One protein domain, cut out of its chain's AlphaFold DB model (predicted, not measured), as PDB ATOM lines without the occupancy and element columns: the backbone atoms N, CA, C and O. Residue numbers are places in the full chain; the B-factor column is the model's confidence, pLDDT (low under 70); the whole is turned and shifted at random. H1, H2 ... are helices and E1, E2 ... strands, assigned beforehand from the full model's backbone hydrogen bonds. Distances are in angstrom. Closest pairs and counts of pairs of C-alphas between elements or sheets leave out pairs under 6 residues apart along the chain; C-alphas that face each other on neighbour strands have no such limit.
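This is residues 23 to 105 of the 105 residues of an uncharacterized protein of Chromobacterium sphagni (UniProt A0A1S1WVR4). Look for a small three-stranded antiparallel sheet, E1, E2 and E3, with helix H1 crossing over one face of it and the shorter helix H2 meeting H1 at a corner. Two long unnamed stretches, residues 23 to 40 and residues 84 to 99, reach to opposite ends of the length. The printed part has 83 residues, with H1, H2, E1, E2 and E3 in that order along the chain, and the sheet's order is E1, E2, E3. The class is mixed, helices and strands, with 36 residues, under half, in named elements. The whole is compact, with a radius of gyration of the C-alphas of 12.1 A, yet elongated, spanning 35 by 20 by 19 A.

Start at the sheet of E1, residues 66 to 70, E2, residues 77 to 83, and E3, residues 100 to 104, a meander, each strand the antiparallel neighbour of the one before. E1 and E2 form a hairpin at 142 degrees between their directions; look at N 67 and O 83, 2.8 A apart and within hydrogen-bond range. E2 and E3 form a hairpin at 144 degrees, where N 80 and O 103 are within hydrogen-bond range at 2.8 A. The sheet is strongly twisted, but only just, with C-alphas up to 4.2 A off its best plane. H1, residues 41 to 51, is on the sheet at a height over the sheet of 9.7 A. It lies over E2 and runs across the strands, at 88 degrees to E2 on the local plane, which is only just supported, by 6 C-alphas of the sheet. H1 and H2, residues 53 to 60, touch only at the corner by their link; their closest C-alphas, Ala 49 and Lys 56, are 5.2 A apart. They run opposite ways at a steep tilt of 42 degrees. H2 is not on the sheet, only just, with 4 pairs of C-alphas within 10 A, and it is apart from E2 and E3. In H1 and H2 every O i to N i+4 pair is within hydrogen-bond range.

Find C-alpha 41 at (18.902, 94.361, 315.787); from there H1 runs 15.3 A to C-alpha 51. H2 covers 10.3 A, E1 12.1 A and E2 17.7 A. E3 covers 13.3 A and ends at C-alpha 104, (21.961, 94.431, 299.388).

The C-alphas of Ala 36 and Lys 89, the two farthest apart, are 35.8 A from each other. Residues 23 to 24 pair with residues 67 to 68 of E1, parallel. The link E2 to E3 is long, with 16 residues. The printed part has no cut, and its pLDDT is under 70 at residues 35 to 38 and 74 to 75.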
ATOM      1  N   VAL A  23      10.404  95.341 312.434       90.19
ATOM      2  CA  VAL A  23      10.118  94.117 313.183       90.19
ATOM      3  C   VAL A  23      11.063  93.045 312.695       90.19
ATOM      4  O   VAL A  23      11.230  92.882 311.494       90.19
ATOM      5  N   PHE A  24      11.645  92.285 313.605       90.94
ATOM      6  CA  PHE A  24      12.515  91.173 313.259       90.94
ATOM      7  C   PHE A  24      11.764  89.867 313.508       90.94
ATOM      8  O   PHE A  24      11.237  89.658 314.602       90.94
ATOM      9  N   GLU A  25      11.657  89.014 312.490       91.56
ATOM     10  CA  GLU A  25      11.104  87.670 312.668       91.56
ATOM     11  C   GLU A  25      12.054  86.806 313.501       91.56
ATOM     12  O   GLU A  25      13.273  86.981 313.479       91.56
ATOM     13  N   SER A  26      11.500  85.855 314.253       90.06
ATOM     14  CA  SER A  26      12.315  84.916 315.025       90.06
ATOM     15  C   SER A  26      13.268  84.155 314.099       90.06
ATOM     16  O   SER A  26      12.832  83.551 313.121       90.06
ATOM     17  N   GLY A  27      14.562  84.161 314.424       87.44
ATOM     18  CA  GLY A  27      15.596  83.483 313.639       87.44
ATOM     19  C   GLY A  27      16.075  84.239 312.396       87.44
ATOM     20  O   GLY A  27      16.827  83.656 311.609       87.44
ATOM     21  N   TRP A  28      15.690  85.510 312.212       88.75
ATOM     22  CA  TRP A  28      16.201  86.373 311.136       88.75
ATOM     23  C   TRP A  28      17.738  86.424 311.095       88.75
ATOM     24  O   TRP A  28      18.323  86.486 310.021       88.75
ATOM     25  N   ASP A  29      18.386  86.351 312.254       86.62
ATOM     26  CA  ASP A  29      19.831  86.404 312.480       86.62
ATOM     27  C   ASP A  29      20.467  85.026 312.710       86.62
ATOM     28  O   ASP A  29      21.660  84.934 312.992       86.62
ATOM     29  N   SER A  30      19.695  83.942 312.584       87.50
ATOM     30  CA  SER A  30      20.247  82.592 312.716       87.50
ATOM     31  C   SER A  30      21.350  82.345 311.675       87.50
ATOM     32  O   SER A  30      21.319  82.942 310.597       87.50
ATOM     33  N   PRO A  31      22.293  81.416 311.915       82.12
ATOM     34  CA  PRO A  31      23.388  81.150 310.977       82.12
ATOM     35  C   PRO A  31      22.941  80.792 309.550       82.12
ATOM     36  O   PRO A  31      23.667  81.057 308.599       82.12
ATOM     37  N   ALA A  32      21.740  80.227 309.378       80.75
ATOM     38  CA  ALA A  32      21.161  79.935 308.062       80.75
ATOM     39  C   ALA A  32      20.697  81.195 307.300       80.75
ATOM     40  O   ALA A  32      20.574  81.168 306.077       80.75
ATOM     41  N   ASN A  33      20.437  82.285 308.024       78.88
ATOM     42  CA  ASN A  33      19.923  83.550 307.505       78.88
ATOM     43  C   ASN A  33      20.938  84.707 307.624       78.88
ATOM     44  O   ASN A  33      20.676  85.783 307.096       78.88
ATOM     45  N   SER A  34      22.064  84.517 308.325       73.56
ATOM     46  CA  SER A  34      23.094  85.542 308.544       73.56
ATOM     47  C   SER A  34      24.473  84.939 308.882       73.56
ATOM     48  O   SER A  34      24.914  84.968 310.030       73.56
ATOM     49  N   ASN A  35      25.173  84.386 307.890       65.69
ATOM     50  CA  ASN A  35      26.370  83.558 308.072       65.69
ATOM     51  C   ASN A  35      27.731  84.296 308.091       65.69
ATOM     52  O   ASN A  35      28.681  83.729 308.625       65.69
ATOM     53  N   ALA A  36      27.864  85.512 307.538       56.72
ATOM     54  CA  ALA A  36      29.168  86.184 307.376       56.72
ATOM     55  C   ALA A  36      29.396  87.425 308.280       56.72
ATOM     56  O   ALA A  36      30.540  87.827 308.479       56.72
ATOM     57  N   GLN A  37      28.344  88.014 308.863       62.31
ATOM     58  CA  GLN A  37      28.358  89.210 309.716       62.31
ATOM     59  C   GLN A  37      26.964  89.350 310.339       62.31
ATOM     60  O   GLN A  37      26.016  89.850 309.731       62.31
ATOM     61  N   ALA A  38      26.825  88.856 311.566       67.00
ATOM     62  CA  ALA A  38      25.601  89.025 312.328       67.00
ATOM     63  C   ALA A  38      25.433  90.508 312.679       67.00
ATOM     64  O   ALA A  38      26.217  91.078 313.441       67.00
ATOM     65  N   TYR A  39      24.414  91.148 312.111       75.31
ATOM     66  CA  TYR A  39      23.974  92.443 312.605       75.31
ATOM     67  C   TYR A  39      23.261  92.237 313.940       75.31
ATOM     68  O   TYR A  39      22.423  91.349 314.073       75.31
ATOM     69  N   THR A  40      23.527  93.101 314.918       86.25
ATOM     70  CA  THR A  40      22.580  93.266 316.026       86.25
ATOM     71  C   THR A  40      21.281  93.863 315.481       86.25
ATOM     72  O   THR A  40      21.296  94.525 314.441       86.25
ATOM     73  N   GLN A  41      20.156  93.701 316.185       87.88
ATOM     74  CA  GLN A  41      18.902  94.361 315.787       87.88
ATOM     75  C   GLN A  41      19.094  95.875 315.610       87.88
ATOM     76  O   GLN A  41      18.680  96.433 314.600       87.88
ATOM     77  N   ALA A  42      19.811  96.522 316.535       88.06
ATOM     78  CA  ALA A  42      20.127  97.947 316.445       88.06
ATOM     79  C   ALA A  42      20.971  98.286 315.202       88.06
ATOM     80  O   ALA A  42      20.674  99.253 314.505       88.06
ATOM     81  N   GLY A  43      21.987  97.473 314.894       88.06
ATOM     82  CA  GLY A  43      22.821  97.660 313.706       88.06
ATOM     83  C   GLY A  43      22.037  97.488 312.405       88.06
ATOM     84  O   GLY A  43      22.167  98.307 311.499       88.06
ATOM     85  N   ALA A  44      21.184  96.463 312.322       89.62
ATOM     86  CA  ALA A  44      20.322  96.237 311.164       89.62
ATOM     87  C   ALA A  44      19.307  97.375 310.995       89.62
ATOM     88  O   ALA A  44      19.111  97.868 309.888       89.62
ATOM     89  N   SER A  45      18.699  97.843 312.089       90.00
ATOM     90  CA  SER A  45      17.789  98.987 312.056       90.00
ATOM     91  C   SER A  45      18.476 100.261 311.569       90.00
ATOM     92  O   SER A  45      17.916 100.957 310.725       90.00
ATOM     93  N   ALA A  46      19.691 100.543 312.050       89.94
ATOM     94  CA  ALA A  46      20.470 101.696 311.609       89.94
ATOM     95  C   ALA A  46      20.828 101.608 310.116       89.94
ATOM     96  O   ALA A  46      20.652 102.584 309.388       89.94
ATOM     97  N   TYR A  47      21.260 100.432 309.648       90.44
ATOM     98  CA  TYR A  47      21.557 100.193 308.235       90.44
ATOM     99  C   TYR A  47      20.326 100.417 307.346       90.44
ATOM    100  O   TYR A  47      20.364 101.213 306.411       90.44
ATOM    101  N   LEU A  48      19.205  99.764 307.671       90.75
ATOM    102  CA  LEU A  48      17.968  99.846 306.889       90.75
ATOM    103  C   LEU A  48      17.390 101.267 306.868       90.75
ATOM    104  O   LEU A  48      16.927 101.723 305.827       90.75
ATOM    105  N   ALA A  49      17.452 101.998 307.981       89.81
ATOM    106  CA  ALA A  49      17.001 103.388 308.029       89.81
ATOM    107  C   ALA A  49      17.867 104.336 307.178       89.81
ATOM    108  O   ALA A  49      17.372 105.374 306.735       89.81
ATOM    109  N   GLY A  50      19.141 103.994 306.953       90.75
ATOM    110  CA  GLY A  50      20.081 104.768 306.140       90.75
ATOM    111  C   GLY A  50      20.162 104.353 304.668       90.75
ATOM    112  O   GLY A  50      20.753 105.083 303.879       90.75
ATOM    113  N   TYR A  51      19.584 103.212 304.282       92.19
ATOM    114  CA  TYR A  51      19.768 102.635 302.947       92.19
ATOM    115  C   TYR A  51      19.139 103.471 301.818       92.19
ATOM    116  O   TYR A  51      19.758 103.662 300.773       92.19
ATOM    117  N   SER A  52      17.911 103.976 301.997       92.75
ATOM    118  CA  SER A  52      17.260 104.840 301.002       92.75
ATOM    119  C   SER A  52      16.187 105.746 301.608       92.75
ATOM    120  O   SER A  52      15.610 105.449 302.657       92.75
ATOM    121  N   SER A  53      15.872 106.843 300.912       91.31
ATOM    122  CA  SER A  53      14.798 107.771 301.293       91.31
ATOM    123  C   SER A  53      13.423 107.106 301.324       91.31
ATOM    124  O   SER A  53      12.602 107.428 302.179       91.31
ATOM    125  N   ASP A  54      13.156 106.177 300.409       89.06
ATOM    126  CA  ASP A  54      11.853 105.514 300.291       89.06
ATOM    127  C   ASP A  54      11.652 104.472 301.390       89.06
ATOM    128  O   ASP A  54      10.559 104.338 301.948       89.06
ATOM    129  N   LEU A  55      12.723 103.759 301.746       89.94
ATOM    130  CA  LEU A  55      12.709 102.842 302.875       89.94
ATOM    131  C   LEU A  55      12.552 103.609 304.188       89.94
ATOM    132  O   LEU A  55      11.737 103.229 305.028       89.94
ATOM    133  N   LYS A  56      13.248 104.743 304.327       90.19
ATOM    134  CA  LYS A  56      13.080 105.649 305.464       90.19
ATOM    135  C   LYS A  56      11.645 106.165 305.588       90.19
ATOM    136  O   LYS A  56      11.081 106.106 306.674       90.19
ATOM    137  N   GLN A  57      11.012 106.584 304.492       88.94
ATOM    138  CA  GLN A  57       9.602 107.000 304.500       88.94
ATOM    139  C   GLN A  57       8.663 105.889 304.990       88.94
ATOM    140  O   GLN A  57       7.694 106.161 305.701       88.94
ATOM    141  N   MET A  58       8.949 104.633 304.643       88.69
ATOM    142  CA  MET A  58       8.202 103.483 305.152       88.69
ATOM    143  C   MET A  58       8.439 103.239 306.648       88.69
ATOM    144  O   MET A  58       7.490 102.926 307.360       88.69
ATOM    145  N   ILE A  59       9.673 103.395 307.131       88.56
ATOM    146  CA  ILE A  59      10.047 103.226 308.549       88.56
ATOM    147  C   ILE A  59       9.532 104.377 309.427       88.56
ATOM    148  O   ILE A  59       9.237 104.180 310.599       88.56
ATOM    149  N   ASP A  60       9.384 105.584 308.890       88.06
ATOM    150  CA  ASP A  60       8.936 106.736 309.678       88.06
ATOM    151  C   ASP A  60       7.397 106.817 309.765       88.06
ATOM    152  O   ASP A  60       6.840 107.410 310.692       88.06
ATOM    153  N   LYS A  61       6.674 106.196 308.824       88.31
ATOM    154  CA  LYS A  61       5.207 106.254 308.755       88.31
ATOM    155  C   LYS A  61       4.558 105.183 309.632       88.31
ATOM    156  O   LYS A  61       4.486 104.027 309.242       88.31
ATOM    157  N   SER A  62       3.994 105.577 310.776       83.00
ATOM    158  CA  SER A  62       3.432 104.680 311.811       83.00
ATOM    159  C   SER A  62       2.435 103.610 311.328       83.00
ATOM    160  O   SER A  62       2.341 102.541 311.929       83.00
ATOM    161  N   ALA A  63       1.698 103.869 310.243       85.31
ATOM    162  CA  ALA A  63       0.775 102.909 309.631       85.31
ATOM    163  C   ALA A  63       1.480 101.784 308.846       85.31
ATOM    164  O   ALA A  63       0.823 100.838 308.407       85.31
ATOM    165  N   CYS A  64       2.787 101.899 308.622       87.88
ATOM    166  CA  CYS A  64       3.595 100.961 307.863       87.88
ATOM    167  C   CYS A  64       4.386 100.041 308.790       87.88
ATOM    168  O   CYS A  64       4.687 100.358 309.939       87.88
ATOM    169  N   LYS A  65       4.714  98.862 308.278       88.56
ATOM    170  CA  LYS A  65       5.482  97.853 308.989       88.56
ATOM    171  C   LYS A  65       6.533  97.304 308.043       88.56
ATOM    172  O   LYS A  65       6.188  96.767 306.997       88.56
ATOM    173  N   LEU A  66       7.796  97.389 308.440       91.00
ATOM    174  CA  LEU A  66       8.891  96.732 307.741       91.00
ATOM    175  C   LEU A  66       9.334  95.531 308.573       91.00
ATOM    176  O   LEU A  66       9.763  95.692 309.708       91.00
ATOM    177  N   THR A  67       9.205  94.324 308.035       92.06
ATOM    178  CA  THR A  67       9.571  93.093 308.740       92.06
ATOM    179  C   THR A  67      10.835  92.502 308.131       92.06
ATOM    180  O   THR A  67      10.820  92.150 306.958       92.06
ATOM    181  N   VAL A  68      11.909  92.372 308.901       92.00
ATOM    182  CA  VAL A  68      13.133  91.665 308.519       92.00
ATOM    183  C   VAL A  68      12.916  90.172 308.745       92.00
ATOM    184  O   VAL A  68      12.720  89.727 309.873       92.00
ATOM    185  N   VAL A  69      12.922  89.416 307.653       91.81
ATOM    186  CA  VAL A  69      12.661  87.967 307.623       91.81
ATOM    187  C   VAL A  69      13.975  87.200 307.661       91.81
ATOM    188  O   VAL A  69      14.095  86.177 308.329       91.81
ATOM    189  N   LYS A  70      14.975  87.709 306.939       90.19
ATOM    190  CA  LYS A  70      16.326  87.162 306.897       90.19
ATOM    191  C   LYS A  70      17.334  88.294 306.990       90.19
ATOM    192  O   LYS A  70      17.129  89.360 306.400       90.19
ATOM    193  N   GLY A  71      18.387  88.045 307.752       87.69
ATOM    194  CA  GLY A  71      19.535  88.915 307.896       87.69
ATOM    195  C   GLY A  71      20.343  89.018 306.611       87.69
ATOM    196  O   GLY A  71      20.025  88.418 305.590       87.69
ATOM    197  N   CYS A  72      21.385  89.831 306.699       81.44
ATOM    198  CA  CYS A  72      22.188  90.270 305.574       81.44
ATOM    199  C   CYS A  72      22.912  89.131 304.841       81.44
ATOM    200  O   CYS A  72      23.149  89.225 303.648       81.44
ATOM    201  N   HIS A  73      23.308  88.057 305.518       71.44
ATOM    202  CA  HIS A  73      24.259  87.101 304.946       71.44
ATOM    203  C   HIS A  73      23.642  85.733 304.732       71.44
ATOM    204  O   HIS A  73      23.836  84.805 305.513       71.44
ATOM    205  N   GLN A  74      22.893  85.608 303.646       68.12
ATOM    206  CA  GLN A  74      22.439  84.308 303.178       68.12
ATOM    207  C   GLN A  74      23.617  83.577 302.506       68.12
ATOM    208  O   GLN A  74      24.525  84.221 301.971       68.12
ATOM    209  N   PRO A  75      23.662  82.231 302.523       65.81
ATOM    210  CA  PRO A  75      24.735  81.491 301.870       65.81
ATOM    211  C   PRO A  75      24.844  81.860 300.380       65.81
ATOM    212  O   PRO A  75      23.948  81.547 299.599       65.81
ATOM    213  N   ASN A  76      25.966  82.482 300.002       72.69
ATOM    214  CA  ASN A  76      26.318  82.933 298.645       72.69
ATOM    215  C   ASN A  76      25.612  84.200 298.121       72.69
ATOM    216  O   ASN A  76      25.839  84.560 296.968       72.69
ATOM    217  N   ASP A  77      24.815  84.898 298.936       80.94
ATOM    218  CA  ASP A  77      24.190  86.167 298.542       80.94
ATOM    219  C   ASP A  77      23.975  87.084 299.757       80.94
ATOM    220  O   ASP A  77      23.368  86.698 300.759       80.94
ATOM    221  N   ARG A  78      24.506  88.306 299.678       86.06
ATOM    222  CA  ARG A  78      24.477  89.268 300.781       86.06
ATOM    223  C   ARG A  78      23.331  90.263 300.584       86.06
ATOM    224  O   ARG A  78      23.464  91.263 299.880       86.06
ATOM    225  N   HIS A  79      22.196  89.999 301.216       89.88
ATOM    226  CA  HIS A  79      21.075  90.926 301.296       89.88
ATOM    227  C   HIS A  79      20.212  90.672 302.537       89.88
ATOM    228  O   HIS A  79      20.034  89.537 302.971       89.88
ATOM    229  N   PHE A  80      19.579  91.720 303.062       91.31
ATOM    230  CA  PHE A  80      18.416  91.565 303.934       91.31
ATOM    231  C   PHE A  80      17.191  91.194 303.103       91.31
ATOM    232  O   PHE A  80      16.922  91.819 302.076       91.31
ATOM    233  N   THR A  81      16.385  90.247 303.580       92.12
ATOM    234  CA  THR A  81      15.030  90.040 303.053       92.12
ATOM    235  C   THR A  81      14.043  90.745 303.969       92.12
ATOM    236  O   THR A  81      13.892  90.368 305.135       92.12
ATOM    237  N   VAL A  82      13.344  91.744 303.437       92.19
ATOM    238  CA  VAL A  82      12.333  92.509 304.173       92.19
ATOM    239  C   VAL A  82      10.953  92.364 303.546       92.19
ATOM    240  O   VAL A  82      10.826  92.187 302.337       92.19
ATOM    241  N   LYS A  83       9.901  92.458 304.360       91.31
ATOM    242  CA  LYS A  83       8.501  92.407 303.926       91.31
ATOM    243  C   LYS A  83       7.697  93.567 304.486       91.31
ATOM    244  O   LYS A  83       7.777  93.861 305.678       91.31
ATOM    245  N   GLY A  84       6.843  94.149 303.651       86.00
ATOM    246  CA  GLY A  84       5.849  95.138 304.072       86.00
ATOM    247  C   GLY A  84       4.528  94.557 304.587       86.00
ATOM    248  O   GLY A  84       3.610  95.303 304.926       86.00
ATOM    249  N   ALA A  85       4.396  93.227 304.637       78.00
ATOM    250  CA  ALA A  85       3.153  92.550 305.006       78.00
ATOM    251  C   ALA A  85       2.593  93.029 306.362       78.00
ATOM    252  O   ALA A  85       3.299  93.097 307.372       78.00
ATOM    253  N   GLY A  86       1.295  93.350 306.378       77.56
ATOM    254  CA  GLY A  86       0.612  93.939 307.534       77.56
ATOM    255  C   GLY A  86       0.712  95.466 307.628       77.56
ATOM    256  O   GLY A  86       0.176  96.037 308.576       77.56
ATOM    257  N   SER A  87       1.357  96.134 306.665       83.81
ATOM    258  CA  SER A  87       1.264  97.588 306.513       83.81
ATOM    259  C   SER A  87      -0.153  98.017 306.122       83.81
ATOM    260  O   SER A  87      -0.845  97.333 305.368       83.81
ATOM    261  N   GLY A  88      -0.583  99.182 306.605       82.94
ATOM    262  CA  GLY A  88      -1.851  99.784 306.212       82.94
ATOM    263  C   GLY A  88      -1.881 100.167 304.729       82.94
ATOM    264  O   GLY A  88      -0.845 100.388 304.101       82.94
ATOM    265  N   LYS A  89      -3.086 100.330 304.166       86.12
ATOM    266  CA  LYS A  89      -3.295 100.656 302.735       86.12
ATOM    267  C   LYS A  89      -2.500 101.878 302.252       86.12
ATOM    268  O   LYS A  89      -2.080 101.929 301.105       86.12
ATOM    269  N   SER A  90      -2.245 102.837 303.143       86.75
ATOM    270  CA  SER A  90      -1.463 104.045 302.849       86.75
ATOM    271  C   SER A  90       0.034 103.802 302.573       86.75
ATOM    272  O   SER A  90       0.753 104.757 302.281       86.75
ATOM    273  N   CYS A  91       0.506 102.559 302.702       87.75
ATOM    274  CA  CYS A  91       1.903 102.161 302.539       87.75
ATOM    275  C   CYS A  91       2.162 101.377 301.249       87.75
ATOM    276  O   CYS A  91       3.316 101.111 300.951       87.75
ATOM    277  N   VAL A  92       1.123 101.006 300.487       83.00
ATOM    278  CA  VAL A  92       1.233 100.119 299.309       83.00
ATOM    279  C   VAL A  92       2.233 100.635 298.267       83.00
ATOM    280  O   VAL A  92       2.942  99.832 297.672       83.00
ATOM    281  N   ASN A  93       2.339 101.957 298.106       84.06
ATOM    282  CA  ASN A  93       3.252 102.602 297.153       84.06
ATOM    283  C   ASN A  93       4.643 102.926 297.738       84.06
ATOM    284  O   ASN A  93       5.412 103.641 297.106       84.06
ATOM    285  N   LEU A  94       4.953 102.472 298.955       86.12
ATOM    286  CA  LEU A  94       6.269 102.651 299.577       86.12
ATOM    287  C   LEU A  94       7.162 101.429 299.332       86.12
ATOM    288  O   LEU A  94       6.684 100.377 298.915       86.12
ATOM    289  N   TYR A  95       8.450 101.564 299.654       83.81
ATOM    290  CA  TYR A  95       9.545 100.653 299.293       83.81
ATOM    291  C   TYR A  95       9.217  99.146 299.320       83.81
ATOM    292  O   TYR A  95       9.441  98.454 298.331       83.81
ATOM    293  N   ALA A  96       8.671  98.628 300.424       80.62
ATOM    294  CA  ALA A  96       8.278  97.219 300.546       80.62
ATOM    295  C   ALA A  96       6.757  97.013 300.632       80.62
ATOM    296  O   ALA A  96       6.324  95.887 300.856       80.62
ATOM    297  N   GLY A  97       5.956  98.073 300.453       79.06
ATOM    298  CA  GLY A  97       4.490  98.106 300.464       79.06
ATOM    299  C   GLY A  97       3.807  96.925 301.149       79.06
ATOM    300  O   GLY A  97       3.714  96.879 302.373       79.06
ATOM    301  N   SER A  98       3.353  95.963 300.345       77.12
ATOM    302  CA  SER A  98       2.888  94.636 300.780       77.12
ATOM    303  C   SER A  98       3.764  93.484 300.262       77.12
ATOM    304  O   SER A  98       3.386  92.321 300.382       77.12
ATOM    305  N   ASN A  99       4.914  93.800 299.666       85.00
ATOM    306  CA  ASN A  99       5.785  92.879 298.942       85.00
ATOM    307  C   ASN A  99       6.991  92.439 299.784       85.00
ATOM    308  O   ASN A  99       7.251  92.965 300.870       85.00
ATOM    309  N   SER A 100       7.727  91.459 299.257       89.94
ATOM    310  CA  SER A 100       9.050  91.063 299.744       89.94
ATOM    311  C   SER A 100      10.118  91.723 298.878       89.94
ATOM    312  O   SER A 100      10.015  91.677 297.654       89.94
ATOM    313  N   VAL A 101      11.132  92.320 299.498       91.25
ATOM    314  CA  VAL A 101      12.222  93.030 298.814       91.25
ATOM    315  C   VAL A 101      13.561  92.579 299.382       91.25
ATOM    316  O   VAL A 101      13.674  92.301 300.579       91.25
ATOM    317  N   HIS A 102      14.569  92.486 298.516       92.06
ATOM    318  CA  HIS A 102      15.945  92.187 298.897       92.06
ATOM    319  C   HIS A 102      16.759  93.480 298.895       92.06
ATOM    320  O   HIS A 102      16.770  94.205 297.903       92.06
ATOM    321  N   ILE A 103      17.408  93.773 300.019       90.00
ATOM    322  CA  ILE A 103      18.230  94.969 300.213       90.00
ATOM    323  C   ILE A 103      19.684  94.510 300.330       90.00
ATOM    324  O   ILE A 103      20.004  93.874 301.336       90.00
ATOM    325  N   PRO A 104      20.551  94.806 299.346       89.31
ATOM    326  CA  PRO A 104      21.961  94.431 299.388       89.31
ATOM    327  C   PRO A 104      22.675  94.926 300.644       89.31
ATOM    328  O   PRO A 104      22.294  95.947 301.227       89.31
ATOM    329  N   CYS A 105      23.721  94.201 301.029       81.06
ATOM    330  CA  CYS A 105      24.636  94.491 302.128       81.06
ATOM    331  C   CYS A 105      25.926  93.650 301.952       81.06
ATOM    332  O   CYS A 105      26.758  93.611 302.881       81.06
TER     333      CYS A 105